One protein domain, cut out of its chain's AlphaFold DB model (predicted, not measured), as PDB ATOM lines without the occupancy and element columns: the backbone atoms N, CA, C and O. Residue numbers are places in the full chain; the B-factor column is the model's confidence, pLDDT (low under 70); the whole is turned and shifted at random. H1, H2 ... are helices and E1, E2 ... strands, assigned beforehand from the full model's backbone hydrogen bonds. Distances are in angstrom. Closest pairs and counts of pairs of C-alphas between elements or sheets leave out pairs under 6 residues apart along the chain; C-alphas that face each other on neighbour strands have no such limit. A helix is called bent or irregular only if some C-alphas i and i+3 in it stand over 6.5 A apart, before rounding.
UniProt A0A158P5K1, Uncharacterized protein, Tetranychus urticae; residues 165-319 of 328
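What this domain is: This is residues 165 to 319 of the 328 residues of an uncharacterized protein of Tetranychus urticae (UniProt A0A158P5K1). A three-stranded sheet, E3 to E5, stands in the middle of a loose chain, with H3 packed over one face and a long bent hairpin, E6 and E7, reaching away from it to make one end of the domain. A second hairpin, E1 and E2, comes near the sheet at E3, and H1 with part of the long unnamed stretch 191 to 226 makes the other end. The printed part has 155 residues with three named helices and seven named strands, in the order E1 E2 H1 E3 E4 E5 H2 H3 E6 E7; the class is mixed, with under half of the residues, 77, in named elements. The sheet, in the order E3, E4, E5, is antiparallel. The whole is loose, with a radius of gyration of the C-alphas of 19.0 A and spans of 54 by 43 by 30 A.

Where its parts are: E3 is residues 227 to 234, 18.6 A, beginning at C-alpha 227 (20.931, -8.311, -47.375). E4 is residues 237 to 242, 17.1 A, and E5 residues 246 to 250, 13.5 A. H2 is residues 255 to 260 and H3 residues 264 to 272, 12.6 A. E6 is residues 277 to 287, 28.3 A, and E7 residues 290 to 301, 31.1 A, ending at C-alpha 301 (10.608, -25.106, -38.526). E1 is residues 165 to 171, 17.5 A, beginning at C-alpha 165 (18.078, 1.586, -36.960); E2 is residues 174 to 179, 15.4 A, and H1 residues 184 to 190.

How they stand to each other: E3, E4 and E5 form a meander, each strand the antiparallel neighbour of the one before. N 231 and O 239 are 2.9 A apart, and N 240 and O 247 2.9 A. H3 is on this sheet at a height of 9.1 A, over E3 and E4, slantwise to the strands at 57 degrees to E3 on the local plane. H2 only grazes the sheet; the closest C-alphas of E5 and H2 are those of Lys 248 and Val 258, 6.5 A. E6 and E7 form a hairpin, with N 283 and O 294 2.9 A apart, and E6 bends by 62 degrees at residue 284. The closest C-alphas of H3 and E7 are those of Cys 270 and Leu 301, 6.8 A. E1 and E2 form a hairpin, with N 168 and O 176 2.9 A apart; E2 and E3 are near each other. H1 is not on the sheet E3 E4 E5. Every O i to N i+4 pair is within hydrogen-bond range in H2 and H3, and 2 of 3 in H1.

The domain as a whole: The two C-alphas farthest apart, those of Glu 182 and Asn 288, are 60.6 A apart. The printed part has no cut. The link from H1 to E3, 36 residues, is long; the others are tight. Residues 195 to 196 pair in parallel with 218 to 219. The mean pLDDT of the printed part is 92.2, and no printed residue is under 70.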
ATOM      1  N   ILE A 165      17.550   2.929 -37.212       97.25
ATOM      2  CA  ILE A 165      18.078   1.586 -36.960       97.25
ATOM      3  C   ILE A 165      17.160   0.787 -36.039       97.25
ATOM      4  O   ILE A 165      16.790   1.231 -34.941       97.25
ATOM      5  N   SER A 166      16.888  -0.441 -36.467       95.12
ATOM      6  CA  SER A 166      16.154  -1.447 -35.707       95.12
ATOM      7  C   SER A 166      16.955  -2.743 -35.651       95.12
ATOM      8  O   SER A 166      17.411  -3.250 -36.675       95.12
ATOM      9  N   LEU A 167      17.139  -3.287 -34.447       94.62
ATOM     10  CA  LEU A 167      17.775  -4.591 -34.257       94.62
ATOM     11  C   LEU A 167      16.774  -5.697 -34.602       94.62
ATOM     12  O   LEU A 167      15.802  -5.887 -33.876       94.62
ATOM     13  N   VAL A 168      17.034  -6.428 -35.686       93.44
ATOM     14  CA  VAL A 168      16.174  -7.523 -36.161       93.44
ATOM     15  C   VAL A 168      16.522  -8.823 -35.447       93.44
ATOM     16  O   VAL A 168      15.647  -9.544 -34.976       93.44
ATOM     17  N   TYR A 169      17.815  -9.133 -35.342       92.56
ATOM     18  CA  TYR A 169      18.278 -10.384 -34.750       92.56
ATOM     19  C   TYR A 169      19.668 -10.227 -34.126       92.56
ATOM     20  O   TYR A 169      20.482  -9.422 -34.571       92.56
ATOM     21  N   THR A 170      19.957 -11.018 -33.094       92.25
ATOM     22  CA  THR A 170      21.288 -11.101 -32.482       92.25
ATOM     23  C   THR A 170      21.559 -12.513 -31.961       92.25
ATOM     24  O   THR A 170      20.671 -13.164 -31.402       92.25
ATOM     25  N   ASP A 171      22.789 -12.998 -32.137       88.12
ATOM     26  CA  ASP A 171      23.283 -14.221 -31.496       88.12
ATOM     27  C   ASP A 171      24.709 -14.005 -31.000       88.12
ATOM     28  O   ASP A 171      25.630 -13.898 -31.802       88.12
ATOM     29  N   THR A 172      24.870 -13.998 -29.674       85.88
ATOM     30  CA  THR A 172      26.142 -13.938 -28.932       85.88
ATOM     31  C   THR A 172      27.020 -12.717 -29.243       85.88
ATOM     32  O   THR A 172      27.123 -11.825 -28.407       85.88
ATOM     33  N   ASP A 173      27.648 -12.689 -30.414       90.25
ATOM     34  CA  ASP A 173      28.646 -11.730 -30.897       90.25
ATOM     35  C   ASP A 173      28.281 -11.141 -32.276       90.25
ATOM     36  O   ASP A 173      29.129 -10.582 -32.964       90.25
ATOM     37  N   SER A 174      27.014 -11.253 -32.686       93.06
ATOM     38  CA  SER A 174      26.519 -10.767 -33.979       93.06
ATOM     39  C   SER A 174      25.254  -9.921 -33.849       93.06
ATOM     40  O   SER A 174      24.416 -10.143 -32.967       93.06
ATOM     41  N   PHE A 175      25.102  -8.973 -34.771       95.62
ATOM     42  CA  PHE A 175      23.897  -8.172 -34.951       95.62
ATOM     43  C   PHE A 175      23.420  -8.263 -36.395       95.62
ATOM     44  O   PHE A 175      24.229  -8.270 -37.319       95.62
ATOM     45  N   ILE A 176      22.104  -8.277 -36.577       95.81
ATOM     46  CA  ILE A 176      21.461  -8.043 -37.864       95.81
ATOM     47  C   ILE A 176      20.521  -6.864 -37.681       95.81
ATOM     48  O   ILE A 176      19.594  -6.918 -36.866       95.81
ATOM     49  N   TYR A 177      20.786  -5.802 -38.428       95.94
ATOM     50  CA  TYR A 177      20.045  -4.556 -38.355       95.94
ATOM     51  C   TYR A 177      19.216  -4.336 -39.613       95.94
ATOM     52  O   TYR A 177      19.633  -4.679 -40.715       95.94
ATOM     53  N   HIS A 178      18.067  -3.699 -39.431       95.56
ATOM     54  CA  HIS A 178      17.383  -2.971 -40.485       95.56
ATOM     55  C   HIS A 178      17.772  -1.498 -40.342       95.56
ATOM     56  O   HIS A 178      17.532  -0.901 -39.288       95.56
ATOM     57  N   ILE A 179      18.428  -0.948 -41.366       96.00
ATOM     58  CA  ILE A 179      18.984   0.410 -41.372       96.00
ATOM     59  C   ILE A 179      18.376   1.186 -42.536       96.00
ATOM     60  O   ILE A 179      18.413   0.729 -43.675       96.00
ATOM     61  N   GLN A 180      17.855   2.376 -42.251       96.81
ATOM     62  CA  GLN A 180      17.417   3.342 -43.253       96.81
ATOM     63  C   GLN A 180      18.525   4.375 -43.478       96.81
ATOM     64  O   GLN A 180      18.803   5.203 -42.611       96.81
ATOM     65  N   THR A 181      19.163   4.331 -44.642       95.56
ATOM     66  CA  THR A 181      20.262   5.228 -45.019       95.56
ATOM     67  C   THR A 181      20.307   5.396 -46.536       95.56
ATOM     68  O   THR A 181      19.763   4.568 -47.265       95.56
ATOM     69  N   GLU A 182      20.944   6.462 -47.012       95.12
ATOM     70  CA  GLU A 182      21.168   6.685 -48.445       95.12
ATOM     71  C   GLU A 182      22.227   5.726 -49.000       95.12
ATOM     72  O   GLU A 182      22.096   5.228 -50.118       95.12
ATOM     73  N   ASN A 183      23.287   5.458 -48.227       94.50
ATOM     74  CA  ASN A 183      24.369   4.573 -48.642       94.50
ATOM     75  C   ASN A 183      25.047   3.916 -47.433       94.50
ATOM     76  O   ASN A 183      25.903   4.511 -46.779       94.50
ATOM     77  N   LEU A 184      24.718   2.645 -47.198       93.31
ATOM     78  CA  LEU A 184      25.244   1.866 -46.075       93.31
ATOM     79  C   LEU A 184      26.777   1.773 -46.073       93.31
ATOM     80  O   LEU A 184      27.396   1.813 -45.014       93.31
ATOM     81  N   TYR A 185      27.409   1.684 -47.244       94.69
ATOM     82  CA  TYR A 185      28.864   1.578 -47.337       94.69
ATOM     83  C   TYR A 185      29.565   2.882 -46.948       94.69
ATOM     84  O   TYR A 185      30.645   2.856 -46.364       94.69
ATOM     85  N   ARG A 186      28.958   4.040 -47.239       94.56
ATOM     86  CA  ARG A 186      29.484   5.326 -46.755       94.56
ATOM     87  C   ARG A 186      29.394   5.417 -45.239       94.56
ATOM     88  O   ARG A 186      30.352   5.857 -44.610       94.56
ATOM     89  N   ASP A 187      28.307   4.928 -44.650       94.94
ATOM     90  CA  ASP A 187      28.197   4.868 -43.194       94.94
ATOM     91  C   ASP A 187      29.232   3.904 -42.595       94.94
ATOM     92  O   ASP A 187      29.849   4.195 -41.577       94.94
ATOM     93  N   PHE A 188      29.501   2.769 -43.244       94.62
ATOM     94  CA  PHE A 188      30.550   1.844 -42.810       94.62
ATOM     95  C   PHE A 188      31.947   2.473 -42.832       94.62
ATOM     96  O   PHE A 188      32.754   2.154 -41.958       94.62
ATOM     97  N   ALA A 189      32.221   3.417 -43.739       95.00
ATOM     98  CA  ALA A 189      33.465   4.186 -43.711       95.00
ATOM     99  C   ALA A 189      33.612   5.001 -42.411       95.00
ATOM    100  O   ALA A 189      34.712   5.091 -41.869       95.00
ATOM    101  N   TYR A 190      32.512   5.538 -41.864       95.00
ATOM    102  CA  TYR A 190      32.516   6.236 -40.572       95.00
ATOM    103  C   TYR A 190      32.899   5.303 -39.410       95.00
ATOM    104  O   TYR A 190      33.541   5.730 -38.453       95.00
ATOM    105  N   PHE A 191      32.572   4.012 -39.515       95.38
ATOM    106  CA  PHE A 191      32.901   2.984 -38.523       95.38
ATOM    107  C   PHE A 191      34.206   2.226 -38.816       95.38
ATOM    108  O   PHE A 191      34.470   1.190 -38.201       95.38
ATOM    109  N   ALA A 192      35.055   2.710 -39.728       93.56
ATOM    110  CA  ALA A 192      36.282   2.009 -40.119       93.56
ATOM    111  C   ALA A 192      37.235   1.719 -38.942       93.56
ATOM    112  O   ALA A 192      37.974   0.738 -38.967       93.56
ATOM    113  N   ASN A 193      37.178   2.515 -37.870       94.12
ATOM    114  CA  ASN A 193      37.972   2.317 -36.657       94.12
ATOM    115  C   ASN A 193      37.558   1.091 -35.818       94.12
ATOM    116  O   ASN A 193      38.318   0.693 -34.936       94.12
ATOM    117  N   ILE A 194      36.382   0.509 -36.066       94.88
ATOM    118  CA  ILE A 194      35.862  -0.669 -35.351       94.88
ATOM    119  C   ILE A 194      35.495  -1.833 -36.279       94.88
ATOM    120  O   ILE A 194      35.119  -2.899 -35.791       94.88
ATOM    121  N   MET A 195      35.617  -1.655 -37.597       95.25
ATOM    122  CA  MET A 195      35.257  -2.654 -38.606       95.25
ATOM    123  C   MET A 195      36.494  -3.283 -39.268       95.25
ATOM    124  O   MET A 195      37.527  -2.639 -39.448       95.25
ATOM    125  N   ASP A 196      36.379  -4.552 -39.651       94.81
ATOM    126  CA  ASP A 196      37.322  -5.301 -40.481       94.81
ATOM    127  C   ASP A 196      36.708  -5.538 -41.867       94.81
ATOM    128  O   ASP A 196      35.727  -6.272 -42.010       94.81
ATOM    129  N   PHE A 197      37.301  -4.912 -42.886       95.56
ATOM    130  CA  PHE A 197      36.866  -4.980 -44.283       95.56
ATOM    131  C   PHE A 197      37.806  -5.820 -45.161       95.56
ATOM    132  O   PHE A 197      37.767  -5.715 -46.387       95.56
ATOM    133  N   CYS A 198      38.669  -6.658 -44.574       93.25
ATOM    134  CA  CYS A 198      39.683  -7.378 -45.350       93.25
ATOM    135  C   CYS A 198      39.107  -8.373 -46.368       93.25
ATOM    136  O   CYS A 198      39.783  -8.709 -47.342       93.25
ATOM    137  N   ASP A 199      37.886  -8.852 -46.127       91.81
ATOM    138  CA  ASP A 199      37.202  -9.848 -46.955       91.81
ATOM    139  C   ASP A 199      36.274  -9.216 -48.014       91.81
ATOM    140  O   ASP A 199      35.645  -9.940 -48.785       91.81
ATOM    141  N   TYR A 200      36.209  -7.878 -48.099       95.25
ATOM    142  CA  TYR A 200      35.495  -7.180 -49.177       95.25
ATOM    143  C   TYR A 200      36.174  -7.408 -50.539       95.25
ATOM    144  O   TYR A 200      37.391  -7.644 -50.576       95.25
ATOM    145  N   PRO A 201      35.438  -7.286 -51.664       94.12
ATOM    146  CA  PRO A 201      36.026  -7.284 -53.002       94.12
ATOM    147  C   PRO A 201      37.175  -6.276 -53.103       94.12
ATOM    148  O   PRO A 201      37.075  -5.170 -52.579       94.12
ATOM    149  N   LYS A 202      38.284  -6.657 -53.748       93.94
ATOM    150  CA  LYS A 202      39.520  -5.848 -53.769       93.94
ATOM    151  C   LYS A 202      39.351  -4.486 -54.448       93.94
ATOM    152  O   LYS A 202      40.124  -3.575 -54.185       93.94
ATOM    153  N   ASP A 203      38.384  -4.387 -55.346       94.75
ATOM    154  CA  ASP A 203      37.977  -3.196 -56.085       94.75
ATOM    155  C   ASP A 203      36.993  -2.307 -55.302       94.75
ATOM    156  O   ASP A 203      36.747  -1.166 -55.690       94.75
ATOM    157  N   HIS A 204      36.453  -2.787 -54.178       95.25
ATOM    158  CA  HIS A 204      35.545  -2.015 -53.338       95.25
ATOM    159  C   HIS A 204      36.309  -0.968 -52.510       95.25
ATOM    160  O   HIS A 204      37.290  -1.287 -51.845       95.25
ATOM    161  N   PHE A 205      35.816   0.274 -52.451       95.75
ATOM    162  CA  PHE A 205      36.511   1.394 -51.787       95.75
ATOM    163  C   PHE A 205      36.737   1.215 -50.272       95.75
ATOM    164  O   PHE A 205      37.626   1.841 -49.703       95.75
ATOM    165  N   LEU A 206      35.932   0.375 -49.611       96.19
ATOM    166  CA  LEU A 206      36.118  -0.000 -48.199       96.19
ATOM    167  C   LEU A 206      37.163  -1.100 -47.976       96.19
ATOM    168  O   LEU A 206      37.530  -1.344 -46.828       96.19
ATOM    169  N   HIS A 207      37.614  -1.800 -49.022       96.50
ATOM    170  CA  HIS A 207      38.557  -2.900 -48.860       96.50
ATOM    171  C   HIS A 207      39.845  -2.406 -48.196       96.50
ATOM    172  O   HIS A 207      40.565  -1.565 -48.732       96.50
ATOM    173  N   SER A 208      40.157  -2.966 -47.029       94.38
ATOM    174  CA  SER A 208      41.371  -2.646 -46.286       94.38
ATOM    175  C   SER A 208      41.844  -3.851 -45.486       94.38
ATOM    176  O   SER A 208      41.061  -4.532 -44.827       94.38
ATOM    177  N   ASN A 209      43.155  -4.103 -45.508       92.38
ATOM    178  CA  ASN A 209      43.782  -5.129 -44.673       92.38
ATOM    179  C   ASN A 209      44.208  -4.592 -43.295       92.38
ATOM    180  O   ASN A 209      44.786  -5.347 -42.514       92.38
ATOM    181  N   GLU A 210      43.934  -3.322 -42.982       91.19
ATOM    182  CA  GLU A 210      44.382  -2.680 -41.742       91.19
ATOM    183  C   GLU A 210      43.890  -3.419 -40.496       91.19
ATOM    184  O   GLU A 210      44.670  -3.650 -39.573       91.19
ATOM    185  N   ASN A 211      42.624  -3.843 -40.473       91.44
ATOM    186  CA  ASN A 211      41.999  -4.473 -39.305       91.44
ATOM    187  C   ASN A 211      41.878  -5.996 -39.398       91.44
ATOM    188  O   ASN A 211      41.289  -6.623 -38.515       91.44
ATOM    189  N   LYS A 212      42.519  -6.592 -40.407       89.38
ATOM    190  CA  LYS A 212      42.421  -8.012 -40.743       89.38
ATOM    191  C   LYS A 212      42.634  -8.915 -39.534       89.38
ATOM    192  O   LYS A 212      43.758  -9.087 -39.054       89.38
ATOM    193  N   LYS A 213      41.556  -9.562 -39.084       82.25
ATOM    194  CA  LYS A 213      41.539 -10.497 -37.946       82.25
ATOM    195  C   LYS A 213      42.153  -9.906 -36.665       82.25
ATOM    196  O   LYS A 213      42.713 -10.657 -35.855       82.25
ATOM    197  N   LYS A 214      42.109  -8.586 -36.478       86.81
ATOM    198  CA  LYS A 214      42.459  -7.966 -35.197       86.81
ATOM    199  C   LYS A 214      41.361  -8.267 -34.175       86.81
ATOM    200  O   LYS A 214      40.189  -8.427 -34.512       86.81
ATOM    201  N   LEU A 215      41.744  -8.395 -32.908       86.31
ATOM    202  CA  LEU A 215      40.799  -8.711 -31.839       86.31
ATOM    203  C   LEU A 215      39.835  -7.538 -31.608       86.31
ATOM    204  O   LEU A 215      40.275  -6.398 -31.509       86.31
ATOM    205  N   GLY A 216      38.539  -7.831 -31.480       87.00
ATOM    206  CA  GLY A 216      37.502  -6.845 -31.148       87.00
ATOM    207  C   GLY A 216      36.866  -6.137 -32.348       87.00
ATOM    208  O   GLY A 216      35.796  -5.556 -32.186       87.00
ATOM    209  N   TYR A 217      37.458  -6.236 -33.538       92.31
ATOM    210  CA  TYR A 217      36.907  -5.634 -34.750       92.31
ATOM    211  C   TYR A 217      35.726  -6.442 -35.290       92.31
ATOM    212  O   TYR A 217      35.716  -7.677 -35.258       92.31
ATOM    213  N   LEU A 218      34.722  -5.723 -35.779       94.38
ATOM    214  CA  LEU A 218      33.502  -6.275 -36.344       94.38
ATOM    215  C   LEU A 218      33.687  -6.539 -37.831       94.38
ATOM    216  O   LEU A 218      34.120  -5.673 -38.578       94.38
ATOM    217  N   LYS A 219      33.306  -7.728 -38.274       93.25
ATOM    218  CA  LYS A 219      33.239  -8.054 -39.697       93.25
ATOM    219  C   LYS A 219      31.806  -7.909 -40.186       93.25
ATOM    220  O   LYS A 219      30.866  -8.270 -39.474       93.25
ATOM    221  N   ASP A 220      31.654  -7.470 -41.421       93.94
ATOM    222  CA  ASP A 220      30.420  -7.691 -42.158       93.94
ATOM    223  C   ASP A 220      30.434  -9.120 -42.728       93.94
ATOM    224  O   ASP A 220      31.294  -9.471 -43.531       93.94
ATOM    225  N   GLU A 221      29.509  -9.976 -42.277       92.44
ATOM    226  CA  GLU A 221      29.471 -11.387 -42.689       92.44
ATOM    227  C   GLU A 221      29.051 -11.600 -44.147       92.44
ATOM    228  O   GLU A 221      29.237 -12.710 -44.652       92.44
ATOM    229  N   THR A 222      28.481 -10.590 -44.815       93.19
ATOM    230  CA  THR A 222      28.120 -10.689 -46.234       93.19
ATOM    231  C   THR A 222      29.181 -10.098 -47.157       93.19
ATOM    232  O   THR A 222      29.006 -10.146 -48.371       93.19
ATOM    233  N   ASN A 223      30.307  -9.613 -46.616       92.94
ATOM    234  CA  ASN A 223      31.429  -9.054 -47.379       92.94
ATOM    235  C   ASN A 223      30.985  -7.981 -48.387       92.94
ATOM    236  O   ASN A 223      31.451  -7.945 -49.527       92.94
ATOM    237  N   GLY A 224      30.042  -7.137 -47.973       92.31
ATOM    238  CA  GLY A 224      29.469  -6.090 -48.797       92.31
ATOM    239  C   GLY A 224      28.339  -6.537 -49.724       92.31
ATOM    240  O   GLY A 224      27.812  -5.692 -50.430       92.31
ATOM    241  N   ASP A 225      27.916  -7.803 -49.732       93.62
ATOM    242  CA  ASP A 225      26.733  -8.259 -50.477       93.62
ATOM    243  C   ASP A 225      25.445  -7.848 -49.725       93.62
ATOM    244  O   ASP A 225      25.205  -8.355 -48.621       93.62
ATOM    245  N   PRO A 226      24.609  -6.926 -50.249       92.06
ATOM    246  CA  PRO A 226      23.459  -6.402 -49.514       92.06
ATOM    247  C   PRO A 226      22.467  -7.489 -49.113       92.06
ATOM    248  O   PRO A 226      22.035  -8.283 -49.949       92.06
ATOM    249  N   ILE A 227      22.044  -7.481 -47.846       95.56
ATOM    250  CA  ILE A 227      20.931  -8.311 -47.375       95.56
ATOM    251  C   ILE A 227      19.627  -7.706 -47.890       95.56
ATOM    252  O   ILE A 227      19.310  -6.554 -47.605       95.56
ATOM    253  N   ILE A 228      18.856  -8.508 -48.617       95.31
ATOM    254  CA  ILE A 228      17.568  -8.117 -49.205       95.31
ATOM    255  C   ILE A 228      16.382  -8.751 -48.483       95.31
ATOM    256  O   ILE A 228      15.249  -8.314 -48.658       95.31
ATOM    257  N   GLU A 229      16.617  -9.787 -47.676       95.44
ATOM    258  CA  GLU A 229      15.575 -10.423 -46.877       95.44
ATOM    259  C   GLU A 229      16.163 -11.175 -45.678       95.44
ATOM    260  O   GLU A 229      17.190 -11.853 -45.775       95.44
ATOM    261  N   ILE A 230      15.459 -11.096 -44.550       95.31
ATOM    262  CA  ILE A 230      15.692 -11.928 -43.375       95.31
ATOM    263  C   ILE A 230      14.359 -12.462 -42.854       95.31
ATOM    264  O   ILE A 230      13.399 -11.712 -42.700       95.31
ATOM    265  N   ILE A 231      14.326 -13.757 -42.546       95.31
ATOM    266  CA  ILE A 231      13.208 -14.413 -41.867       95.31
ATOM    267  C   ILE A 231      13.761 -15.071 -40.609       95.31
ATOM    268  O   ILE A 231      14.480 -16.066 -40.693       95.31
ATOM    269  N   ALA A 232      13.463 -14.511 -39.440       93.94
ATOM    270  CA  ALA A 232      13.938 -15.018 -38.157       93.94
ATOM    271  C   ALA A 232      12.767 -15.582 -37.345       93.94
ATOM    272  O   ALA A 232      12.010 -14.827 -36.751       93.94
ATOM    273  N   LEU A 233      12.640 -16.913 -37.314       93.06
ATOM    274  CA  LEU A 233      11.542 -17.595 -36.614       93.06
ATOM    275  C   LEU A 233      11.796 -17.675 -35.107       93.06
ATOM    276  O   LEU A 233      10.895 -17.477 -34.307       93.06
ATOM    277  N   LYS A 234      13.034 -17.994 -34.708       90.00
ATOM    278  CA  LYS A 234      13.472 -18.007 -33.303       90.00
ATOM    279  C   LYS A 234      14.988 -18.054 -33.191       90.00
ATOM    280  O   LYS A 234      15.724 -18.179 -34.169       90.00
ATOM    281  N   SER A 235      15.482 -18.025 -31.956       89.31
ATOM    282  CA  SER A 235      16.906 -18.192 -31.647       89.31
ATOM    283  C   SER A 235      17.518 -19.414 -32.359       89.31
ATOM    284  O   SER A 235      17.162 -20.562 -32.079       89.31
ATOM    285  N   LYS A 236      18.497 -19.152 -33.234       90.62
ATOM    286  CA  LYS A 236      19.230 -20.124 -34.069       90.62
ATOM    287  C   LYS A 236      18.352 -20.844 -35.103       90.62
ATOM    288  O   LYS A 236      18.637 -21.989 -35.463       90.62
ATOM    289  N   MET A 237      17.295 -20.177 -35.559       93.62
ATOM    290  CA  MET A 237      16.414 -20.626 -36.631       93.62
ATOM    291  C   MET A 237      16.010 -19.435 -37.508       93.62
ATOM    292  O   MET A 237      15.125 -18.665 -37.141       93.62
ATOM    293  N   TYR A 238      16.703 -19.256 -38.629       94.69
ATOM    294  CA  TYR A 238      16.529 -18.099 -39.501       94.69
ATOM    295  C   TYR A 238      17.063 -18.345 -40.918       94.69
ATOM    296  O   TYR A 238      17.926 -19.202 -41.136       94.69
ATOM    297  N   LEU A 239      16.587 -17.537 -41.858       96.19
ATOM    298  CA  LEU A 239      17.054 -17.429 -43.235       96.19
ATOM    299  C   LEU A 239      17.545 -15.999 -43.482       96.19
ATOM    300  O   LEU A 239      16.872 -15.045 -43.104       96.19
ATOM    301  N   ILE A 240      18.712 -15.859 -44.110       96.31
ATOM    302  CA  ILE A 240      19.238 -14.585 -44.619       96.31
ATOM    303  C   ILE A 240      19.453 -14.750 -46.116       96.31
ATOM    304  O   ILE A 240      20.108 -15.705 -46.538       96.31
ATOM    305  N   ARG A 241      18.938 -13.809 -46.900       96.25
ATOM    306  CA  ARG A 241      19.148 -13.735 -48.340       96.25
ATOM    307  C   ARG A 241      19.779 -12.395 -48.679       96.25
ATOM    308  O   ARG A 241      19.232 -11.341 -48.346       96.25
ATOM    309  N   SER A 242      20.928 -12.454 -49.325       95.38
ATOM    310  CA  SER A 242      21.576 -11.320 -49.968       95.38
ATOM    311  C   SER A 242      21.345 -11.372 -51.478       95.38
ATOM    312  O   SER A 242      20.654 -12.268 -51.968       95.38
ATOM    313  N   VAL A 243      21.876 -10.404 -52.227       94.50
ATOM    314  CA  VAL A 243      21.719 -10.367 -53.690       94.50
ATOM    315  C   VAL A 243      22.279 -11.637 -54.333       94.50
ATOM    316  O   VAL A 243      21.630 -12.207 -55.209       94.50
ATOM    317  N   ASN A 244      23.434 -12.113 -53.865       94.62
ATOM    318  CA  ASN A 244      24.133 -13.236 -54.490       94.62
ATOM    319  C   ASN A 244      24.051 -14.549 -53.699       94.62
ATOM    320  O   ASN A 244      24.417 -15.598 -54.228       94.62
ATOM    321  N   ASN A 245      23.603 -14.526 -52.439       94.62
ATOM    322  CA  ASN A 245      23.666 -15.692 -51.560       94.62
ATOM    323  C   ASN A 245      22.395 -15.902 -50.730       94.62
ATOM    324  O   ASN A 245      21.644 -14.984 -50.413       94.62
ATOM    325  N   GLU A 246      22.198 -17.147 -50.300       94.75
ATOM    326  CA  GLU A 246      21.181 -17.523 -49.321       94.75
ATOM    327  C   GLU A 246      21.805 -18.412 -48.242       94.75
ATOM    328  O   GLU A 246      22.509 -19.387 -48.526       94.75
ATOM    329  N   ARG A 247      21.524 -18.096 -46.977       93.81
ATOM    330  CA  ARG A 247      21.970 -18.862 -45.815       93.81
ATOM    331  C   ARG A 247      20.783 -19.223 -44.935       93.81
ATOM    332  O   ARG A 247      20.146 -18.359 -44.339       93.81
ATOM    333  N   LYS A 248      20.564 -20.526 -44.776       95.25
ATOM    334  CA  LYS A 248      19.549 -21.114 -43.894       95.25
ATOM    335  C   LYS A 248      20.197 -21.694 -42.641       95.25
ATOM    336  O   LYS A 248      21.209 -22.393 -42.722       95.25
ATOM    337  N   THR A 249      19.601 -21.431 -41.485       93.81
ATOM    338  CA  THR A 249      20.034 -21.946 -40.183       93.81
ATOM    339  C   THR A 249      18.833 -22.541 -39.463       93.81
ATOM    340  O   THR A 249      17.873 -21.830 -39.210       93.81
ATOM    341  N   ALA A 250      18.904 -23.816 -39.073       93.75
ATOM    342  CA  ALA A 250      17.896 -24.466 -38.234       93.75
ATOM    343  C   ALA A 250      18.575 -25.370 -37.196       93.75
ATOM    344  O   ALA A 250      19.074 -26.458 -37.501       93.75
ATOM    345  N   LYS A 251      18.655 -24.902 -35.946       90.44
ATOM    346  CA  LYS A 251      19.347 -25.624 -34.870       90.44
ATOM    347  C   LYS A 251      18.736 -27.006 -34.621       90.44
ATOM    348  O   LYS A 251      17.560 -27.124 -34.300       90.44
ATOM    349  N   GLY A 252      19.584 -28.036 -34.638       88.81
ATOM    350  CA  GLY A 252      19.195 -29.426 -34.363       88.81
ATOM    351  C   GLY A 252      18.816 -30.231 -35.609       88.81
ATOM    352  O   GLY A 252      18.658 -31.454 -35.511       88.81
ATOM    353  N   ILE A 253      18.740 -29.566 -36.764       92.75
ATOM    354  CA  ILE A 253      18.523 -30.166 -38.080       92.75
ATOM    355  C   ILE A 253      19.864 -30.319 -38.794       92.75
ATOM    356  O   ILE A 253      20.772 -29.498 -38.636       92.75
ATOM    357  N   GLN A 254      20.025 -31.411 -39.536       91.06
ATOM    358  CA  GLN A 254      21.272 -31.681 -40.241       91.06
ATOM    359  C   GLN A 254      21.481 -30.716 -41.407       91.06
ATOM    360  O   GLN A 254      20.548 -30.351 -42.116       91.06
ATOM    361  N   LYS A 255      22.742 -30.336 -41.642       91.62
ATOM    362  CA  LYS A 255      23.107 -29.330 -42.650       91.62
ATOM    363  C   LYS A 255      22.607 -29.682 -44.056       91.62
ATOM    364  O   LYS A 255      22.208 -28.781 -44.783       91.62
ATOM    365  N   HIS A 256      22.624 -30.965 -44.431       90.62
ATOM    366  CA  HIS A 256      22.128 -31.389 -45.740       90.62
ATOM    367  C   HIS A 256      20.612 -31.183 -45.851       90.62
ATOM    368  O   HIS A 256      20.192 -30.541 -46.800       90.62
ATOM    369  N   VAL A 257      19.824 -31.589 -44.844       92.25
ATOM    370  CA  VAL A 257      18.366 -31.368 -44.789       92.25
ATOM    371  C   VAL A 257      18.038 -29.880 -44.920       92.25
ATOM    372  O   VAL A 257      17.231 -29.491 -45.759       92.25
ATOM    373  N   VAL A 258      18.732 -29.024 -44.159       93.19
ATOM    374  CA  VAL A 258      18.551 -27.562 -44.230       93.19
ATOM    375  C   VAL A 258      18.863 -27.011 -45.624       93.19
ATOM    376  O   VAL A 258      18.210 -26.076 -46.079       93.19
ATOM    377  N   LYS A 259      19.876 -27.560 -46.304       91.94
ATOM    378  CA  LYS A 259      20.286 -27.089 -47.628       91.94
ATOM    379  C   LYS A 259      19.333 -27.568 -48.726       91.94
ATOM    380  O   LYS A 259      18.979 -26.754 -49.574       91.94
ATOM    381  N   SER A 260      18.967 -28.850 -48.720       91.44
ATOM    382  CA  SER A 260      18.325 -29.524 -49.854       91.44
ATOM    383  C   SER A 260      16.821 -29.734 -49.725       91.44
ATOM    384  O   SER A 260      16.185 -29.934 -50.749       91.44
ATOM    385  N   GLN A 261      16.262 -29.755 -48.510       93.69
ATOM    386  CA  GLN A 261      14.840 -30.062 -48.295       93.69
ATOM    387  C   GLN A 261      14.054 -28.847 -47.812       93.69
ATOM    388  O   GLN A 261      12.960 -28.611 -48.299       93.69
ATOM    389  N   ILE A 262      14.628 -28.046 -46.909       94.56
ATOM    390  CA  ILE A 262      13.946 -26.853 -46.399       94.56
ATOM    391  C   ILE A 262      14.051 -25.725 -47.424       94.56
ATOM    392  O   ILE A 262      15.154 -25.242 -47.711       94.56
ATOM    393  N   LEU A 263      12.916 -25.280 -47.946       95.06
ATOM    394  CA  LEU A 263      12.805 -24.199 -48.917       95.06
ATOM    395  C   LEU A 263      12.641 -22.843 -48.226       95.06
ATOM    396  O   LEU A 263      12.339 -22.745 -47.038       95.06
ATOM    397  N   ARG A 264      12.862 -21.763 -48.981       94.00
ATOM    398  CA  ARG A 264      12.623 -20.397 -48.496       94.00
ATOM    399  C   ARG A 264      11.153 -20.184 -48.147       94.00
ATOM    400  O   ARG A 264      10.853 -19.575 -47.122       94.00
ATOM    401  N   ASP A 265      10.257 -20.680 -48.991       96.38
ATOM    402  CA  ASP A 265       8.824 -20.474 -48.809       96.38
ATOM    403  C   ASP A 265       8.313 -21.208 -47.561       96.38
ATOM    404  O   ASP A 265       7.454 -20.669 -46.875       96.38
ATOM    405  N   ASP A 266       8.958 -22.305 -47.140       96.31
ATOM    406  CA  ASP A 266       8.677 -22.946 -45.846       96.31
ATOM    407  C   ASP A 266       8.919 -21.989 -44.666       96.31
ATOM    408  O   ASP A 266       8.142 -21.961 -43.716       96.31
ATOM    409  N   TYR A 267       9.976 -21.163 -44.707       96.38
ATOM    410  CA  TYR A 267      10.211 -20.142 -43.673       96.38
ATOM    411  C   TYR A 267       9.137 -19.052 -43.707       96.38
ATOM    412  O   TYR A 267       8.719 -18.588 -42.647       96.38
ATOM    413  N   ARG A 268       8.695 -18.637 -44.901       95.44
ATOM    414  CA  ARG A 268       7.641 -17.625 -45.061       95.44
ATOM    415  C   ARG A 268       6.300 -18.145 -44.561       95.44
ATOM    416  O   ARG A 268       5.672 -17.475 -43.754       95.44
ATOM    417  N   ASN A 269       5.900 -19.338 -44.978       96.25
ATOM    418  CA  ASN A 269       4.663 -19.978 -44.546       96.25
ATOM    419  C   ASN A 269       4.692 -20.282 -43.047       96.25
ATOM    420  O   ASN A 269       3.702 -20.079 -42.356       96.25
ATOM    421  N   CYS A 270       5.845 -20.685 -42.511       95.06
ATOM    422  CA  CYS A 270       6.010 -20.832 -41.072       95.06
ATOM    423  C   CYS A 270       5.798 -19.496 -40.341       95.06
ATOM    424  O   CYS A 270       5.116 -19.472 -39.327       95.06
ATOM    425  N   LEU A 271       6.329 -18.382 -40.858       94.19
ATOM    426  CA  LEU A 271       6.168 -17.063 -40.237       94.19
ATOM    427  C   LEU A 271       4.741 -16.505 -40.364       94.19
ATOM    428  O   LEU A 271       4.212 -15.964 -39.402       94.19
ATOM    429  N   TYR A 272       4.148 -16.584 -41.556       94.06
ATOM    430  CA  TYR A 272       2.902 -15.882 -41.881       94.06
ATOM    431  C   TYR A 272       1.645 -16.742 -41.741       94.06
ATOM    432  O   TYR A 272       0.598 -16.203 -41.397       94.06
ATOM    433  N   ASN A 273       1.753 -18.050 -41.983       93.69
ATOM    434  CA  ASN A 273       0.629 -18.994 -41.957       93.69
ATOM    435  C   ASN A 273       0.692 -19.937 -40.744       93.69
ATOM    436  O   ASN A 273      -0.092 -20.878 -40.659       93.69
ATOM    437  N   GLU A 274       1.656 -19.732 -39.841       91.31
ATOM    438  CA  GLU A 274       1.888 -20.563 -38.652       91.31
ATOM    439  C   GLU A 274       2.111 -22.059 -38.958       91.31
ATOM    440  O   GLU A 274       1.884 -22.940 -38.125       91.31
ATOM    441  N   GLU A 275       2.606 -22.368 -40.157       94.62
ATOM    442  CA  GLU A 275       2.824 -23.747 -40.576       94.62
ATOM    443  C   GLU A 275       4.008 -24.396 -39.843       94.62
ATOM    444  O   GLU A 275       5.081 -23.811 -39.655       94.62
ATOM    445  N   LEU A 276       3.824 -25.656 -39.443       94.12
ATOM    446  CA  LEU A 276       4.842 -26.448 -38.763       94.12
ATOM    447  C   LEU A 276       5.433 -27.482 -39.716       94.12
ATOM    448  O   LEU A 276       4.721 -28.311 -40.273       94.12
ATOM    449  N   TYR A 277       6.760 -27.488 -39.820       95.31
ATOM    450  CA  TYR A 277       7.473 -28.376 -40.730       95.31
ATOM    451  C   TYR A 277       8.225 -29.456 -39.964       95.31
ATOM    452  O   TYR A 277       8.801 -29.215 -38.894       95.31
ATOM    453  N   ARG A 278       8.249 -30.659 -40.535       94.69
ATOM    454  CA  ARG A 278       8.958 -31.825 -40.008       94.69
ATOM    455  C   ARG A 278       9.817 -32.424 -41.099       94.69
ATOM    456  O   ARG A 278       9.372 -32.567 -42.229       94.69
ATOM    457  N   HIS A 279      11.046 -32.767 -40.741       93.94
ATOM    458  CA  HIS A 279      11.975 -33.421 -41.649       93.94
ATOM    459  C   HIS A 279      12.711 -34.543 -40.924       93.94
ATOM    460  O   HIS A 279      12.940 -34.489 -39.708       93.94
ATOM    461  N   THR A 280      13.106 -35.556 -41.686       92.56
ATOM    462  CA  THR A 280      13.854 -36.702 -41.174       92.56
ATOM    463  C   THR A 280      15.346 -36.407 -41.214       92.56
ATOM    464  O   THR A 280      15.921 -36.167 -42.272       92.56
ATOM    465  N   ASN A 281      15.991 -36.455 -40.051       90.31
ATOM    466  CA  ASN A 281      17.445 -36.494 -39.965       90.31
ATOM    467  C   ASN A 281      17.922 -37.946 -40.018       90.31
ATOM    468  O   ASN A 281      17.371 -38.795 -39.315       90.31
ATOM    469  N   HIS A 282      19.009 -38.193 -40.743       88.88
ATOM    470  CA  HIS A 282      19.691 -39.484 -40.782       88.88
ATOM    471  C   HIS A 282      21.067 -39.350 -40.137       88.88
ATOM    472  O   HIS A 282      21.969 -38.725 -40.696       88.88
ATOM    473  N   GLU A 283      21.248 -39.898 -38.940       87.69
ATOM    474  CA  GLU A 283      22.517 -39.830 -38.213       87.69
ATOM    475  C   GLU A 283      23.100 -41.214 -37.943       87.69
ATOM    476  O   GLU A 283      22.382 -42.177 -37.675       87.69
ATOM    477  N   LEU A 284      24.429 -41.304 -37.996       88.94
ATOM    478  CA  LEU A 284      25.145 -42.441 -37.439       88.94
ATOM    479  C   LEU A 284      25.268 -42.222 -35.936       88.94
ATOM    480  O   LEU A 284      25.921 -41.280 -35.485       88.94
ATOM    481  N   GLN A 285      24.638 -43.096 -35.163       87.94
ATOM    482  CA  GLN A 285      24.723 -43.089 -33.714       87.94
ATOM    483  C   GLN A 285      25.499 -44.319 -33.255       87.94
ATOM    484  O   GLN A 285      25.151 -45.448 -33.594       87.94
ATOM    485  N   SER A 286      26.538 -44.103 -32.448       84.69
ATOM    486  CA  SER A 286      27.186 -45.184 -31.708       84.69
ATOM    487  C   SER A 286      26.493 -45.347 -30.360       84.69
ATOM    488  O   SER A 286      26.495 -44.426 -29.539       84.69
ATOM    489  N   LYS A 287      25.879 -46.509 -30.135       81.50
ATOM    490  CA  LYS A 287      25.293 -46.886 -28.845       81.50
ATOM    491  C   LYS A 287      25.797 -48.271 -28.472       81.50
ATOM    492  O   LYS A 287      25.634 -49.211 -29.242       81.50
ATOM    493  N   ASN A 288      26.417 -48.384 -27.297       74.94
ATOM    494  CA  ASN A 288      27.080 -49.606 -26.822       74.94
ATOM    495  C   ASN A 288      28.100 -50.146 -27.840       74.94
ATOM    496  O   ASN A 288      28.095 -51.327 -28.155       74.94
ATOM    497  N   HIS A 289      28.925 -49.258 -28.409       73.94
ATOM    498  CA  HIS A 289      29.908 -49.572 -29.458       73.94
ATOM    499  C   HIS A 289      29.332 -50.128 -30.771       73.94
ATOM    500  O   HIS A 289      30.090 -50.415 -31.692       73.94
ATOM    501  N   ILE A 290      28.006 -50.206 -30.908       80.31
ATOM    502  CA  ILE A 290      27.338 -50.568 -32.154       80.31
ATOM    503  C   ILE A 290      26.961 -49.279 -32.874       80.31
ATOM    504  O   ILE A 290      26.179 -48.468 -32.366       80.31
ATOM    505  N   ILE A 291      27.522 -49.096 -34.067       89.62
ATOM    506  CA  ILE A 291      27.157 -47.998 -34.958       89.62
ATOM    507  C   ILE A 291      25.863 -48.385 -35.667       89.62
ATOM    508  O   ILE A 291      25.794 -49.412 -36.338       89.62
ATOM    509  N   LYS A 292      24.827 -47.562 -35.509       92.31
ATOM    510  CA  LYS A 292      23.538 -47.719 -36.183       92.31
ATOM    511  C   LYS A 292      23.234 -46.468 -36.989       92.31
ATOM    512  O   LYS A 292      23.468 -45.356 -36.516       92.31
ATOM    513  N   ALA A 293      22.675 -46.652 -38.179       91.81
ATOM    514  CA  ALA A 293      21.991 -45.576 -38.876       91.81
ATOM    515  C   ALA A 293      20.621 -45.382 -38.217       91.81
ATOM    516  O   ALA A 293      19.830 -46.320 -38.134       91.81
ATOM    517  N   ILE A 294      20.366 -44.182 -37.705       90.94
ATOM    518  CA  ILE A 294      19.101 -43.820 -37.074       90.94
ATOM    519  C   ILE A 294      18.455 -42.719 -37.900       90.94
ATOM    520  O   ILE A 294      19.077 -41.701 -38.206       90.94
ATOM    521  N   SER A 295      17.182 -42.924 -38.209       91.19
ATOM    522  CA  SER A 295      16.310 -41.915 -38.794       91.19
ATOM    523  C   SER A 295      15.446 -41.337 -37.680       91.19
ATOM    524  O   SER A 295      14.780 -42.081 -36.964       91.19
ATOM    525  N   THR A 296      15.483 -40.023 -37.484       91.12
ATOM    526  CA  THR A 296      14.649 -39.337 -36.488       91.12
ATOM    527  C   THR A 296      13.905 -38.200 -37.158       91.12
ATOM    528  O   THR A 296      14.533 -37.265 -37.660       91.12
ATOM    529  N   GLU A 297      12.578 -38.254 -37.125       93.19
ATOM    530  CA  GLU A 297      11.747 -37.122 -37.516       93.19
ATOM    531  C   GLU A 297      11.866 -36.014 -36.464       93.19
ATOM    532  O   GLU A 297      11.705 -36.243 -35.260       93.19
ATOM    533  N   LYS A 298      12.185 -34.798 -36.909       91.81
ATOM    534  CA  LYS A 298      12.297 -33.623 -36.046       91.81
ATOM    535  C   LYS A 298      11.443 -32.495 -36.593       91.81
ATOM    536  O   LYS A 298      11.366 -32.294 -37.801       91.81
ATOM    537  N   ILE A 299      10.883 -31.703 -35.682       91.31
ATOM    538  CA  ILE A 299      10.312 -30.399 -36.022       91.31
ATOM    539  C   ILE A 299      11.458 -29.520 -36.525       91.31
ATOM    540  O   ILE A 299      12.376 -29.199 -35.765       91.31
ATOM    541  N   SER A 300      11.424 -29.180 -37.809       91.88
ATOM    542  CA  SER A 300      12.488 -28.450 -38.495       91.88
ATOM    543  C   SER A 300      12.282 -26.947 -38.451       91.88
ATOM    544  O   SER A 300      13.244 -26.227 -38.198       91.88
ATOM    545  N   LEU A 301      11.041 -26.496 -38.646       94.50
ATOM    546  CA  LEU A 301      10.608 -25.106 -38.526       94.50
ATOM    547  C   LEU A 301       9.360 -25.056 -37.651       94.50
ATOM    548  O   LEU A 301       8.546 -25.981 -37.653       94.50
ATOM    549  N   SER A 302       9.241 -24.000 -36.857       92.12
ATOM    550  CA  SER A 302       8.096 -23.793 -35.979       92.12
ATOM    551  C   SER A 302       7.887 -22.294 -35.768       92.12
ATOM    552  O   SER A 302       8.884 -21.615 -35.493       92.12
ATOM    553  N   PRO A 303       6.630 -21.814 -35.840       88.25
ATOM    554  CA  PRO A 303       6.293 -20.394 -35.692       88.25
ATOM    555  C   PRO A 303       6.493 -19.876 -34.265       88.25
ATOM    556  O   PRO A 303       6.597 -18.680 -34.029       88.25
ATOM    557  N   LEU A 304       6.544 -20.784 -33.287       86.50
ATOM    558  CA  LEU A 304       6.553 -20.429 -31.878       86.50
ATOM    559  C   LEU A 304       7.973 -20.089 -31.393       86.50
ATOM    560  O   LEU A 304       8.813 -20.987 -31.218       86.50
ATOM    561  N   ASP A 305       8.213 -18.810 -31.092       87.12
ATOM    562  CA  ASP A 305       9.348 -18.364 -30.276       87.12
ATOM    563  C   ASP A 305       8.951 -18.240 -28.798       87.12
ATOM    564  O   ASP A 305       8.463 -17.218 -28.330       87.12
ATOM    565  N   ASP A 306       9.241 -19.282 -28.021       87.19
ATOM    566  CA  ASP A 306       8.966 -19.329 -26.579       87.19
ATOM    567  C   ASP A 306       9.851 -18.414 -25.704       87.19
ATOM    568  O   ASP A 306       9.837 -18.519 -24.473       87.19
ATOM    569  N   LYS A 307      10.646 -17.527 -26.315       88.88
ATOM    570  CA  LYS A 307      11.532 -16.583 -25.616       88.88
ATOM    571  C   LYS A 307      11.073 -15.131 -25.686       88.88
ATOM    572  O   LYS A 307      11.707 -14.289 -25.047       88.88
ATOM    573  N   ARG A 308      10.035 -14.828 -26.462       89.12
ATOM    574  CA  ARG A 308       9.521 -13.471 -26.658       89.12
ATOM    575  C   ARG A 308       7.998 -13.490 -26.704       89.12
ATOM    576  O   ARG A 308       7.390 -14.525 -26.944       89.12
ATOM    577  N   TRP A 309       7.401 -12.333 -26.468       87.81
ATOM    578  CA  TRP A 309       5.975 -12.113 -26.658       87.81
ATOM    579  C   TRP A 309       5.728 -11.636 -28.090       87.81
ATOM    580  O   TRP A 309       6.236 -10.578 -28.469       87.81
ATOM    581  N   ALA A 310       4.994 -12.407 -28.891       87.62
ATOM    582  CA  ALA A 310       4.609 -11.999 -30.240       87.62
ATOM    583  C   ALA A 310       3.458 -10.985 -30.180       87.62
ATOM    584  O   ALA A 310       2.482 -11.186 -29.462       87.62
ATOM    585  N   ILE A 311       3.606  -9.874 -30.899       87.50
ATOM    586  CA  ILE A 311       2.562  -8.850 -31.064       87.50
ATOM    587  C   ILE A 311       1.802  -9.132 -32.357       87.50
ATOM    588  O   ILE A 311       0.577  -9.104 -32.393       87.50
ATOM    589  N   ASP A 312       2.572  -9.415 -33.401       86.56
ATOM    590  CA  ASP A 312       2.146  -9.899 -34.700       86.56
ATOM    591  C   ASP A 312       3.224 -10.875 -35.215       86.56
ATOM    592  O   ASP A 312       4.136 -11.257 -34.471       86.56
ATOM    593  N   ASN A 313       3.136 -11.271 -36.484       83.69
ATOM    594  CA  ASN A 313       4.051 -12.245 -37.080       83.69
ATOM    595  C   ASN A 313       5.516 -11.767 -37.142       83.69
ATOM    596  O   ASN A 313       6.410 -12.589 -37.298       83.69
ATOM    597  N   ILE A 314       5.797 -10.465 -37.039       86.75
ATOM    598  CA  ILE A 314       7.134  -9.877 -37.240       86.75
ATOM    599  C   ILE A 314       7.619  -9.140 -35.983       86.75
ATOM    600  O   ILE A 314       8.804  -9.179 -35.639       86.75
ATOM    601  N   ASN A 315       6.719  -8.462 -35.278       89.12
ATOM    602  CA  ASN A 315       7.028  -7.640 -34.123       89.12
ATOM    603  C   ASN A 315       6.879  -8.434 -32.828       89.12
ATOM    604  O   ASN A 315       5.849  -9.045 -32.541       89.12
ATOM    605  N   THR A 316       7.916  -8.373 -31.993       90.12
ATOM    606  CA  THR A 316       7.945  -9.087 -30.717       90.12
ATOM    607  C   THR A 316       8.505  -8.220 -29.595       90.12
ATOM    608  O   THR A 316       9.489  -7.486 -29.757       90.12
ATOM    609  N   HIS A 317       7.951  -8.366 -28.400       91.00
ATOM    610  CA  HIS A 317       8.471  -7.763 -27.181       91.00
ATOM    611  C   HIS A 317       9.247  -8.778 -26.343       91.00
ATOM    612  O   HIS A 317       8.978  -9.978 -26.352       91.00
ATOM    613  N   ALA A 318      10.248  -8.296 -25.609       91.38
ATOM    614  CA  ALA A 318      10.822  -9.088 -24.531       91.38
ATOM    615  C   ALA A 318       9.795  -9.204 -23.396       91.38
ATOM    616  O   ALA A 318       9.006  -8.285 -23.190       91.38
ATOM    617  N   PHE A 319       9.844 -10.289 -22.626       91.56
ATOM    618  CA  PHE A 319       9.011 -10.378 -21.428       91.56
ATOM    619  C   PHE A 319       9.362  -9.263 -20.430       91.56
ATOM    620  O   PHE A 319      10.542  -8.919 -20.294       91.56
TER     621      PHE A 319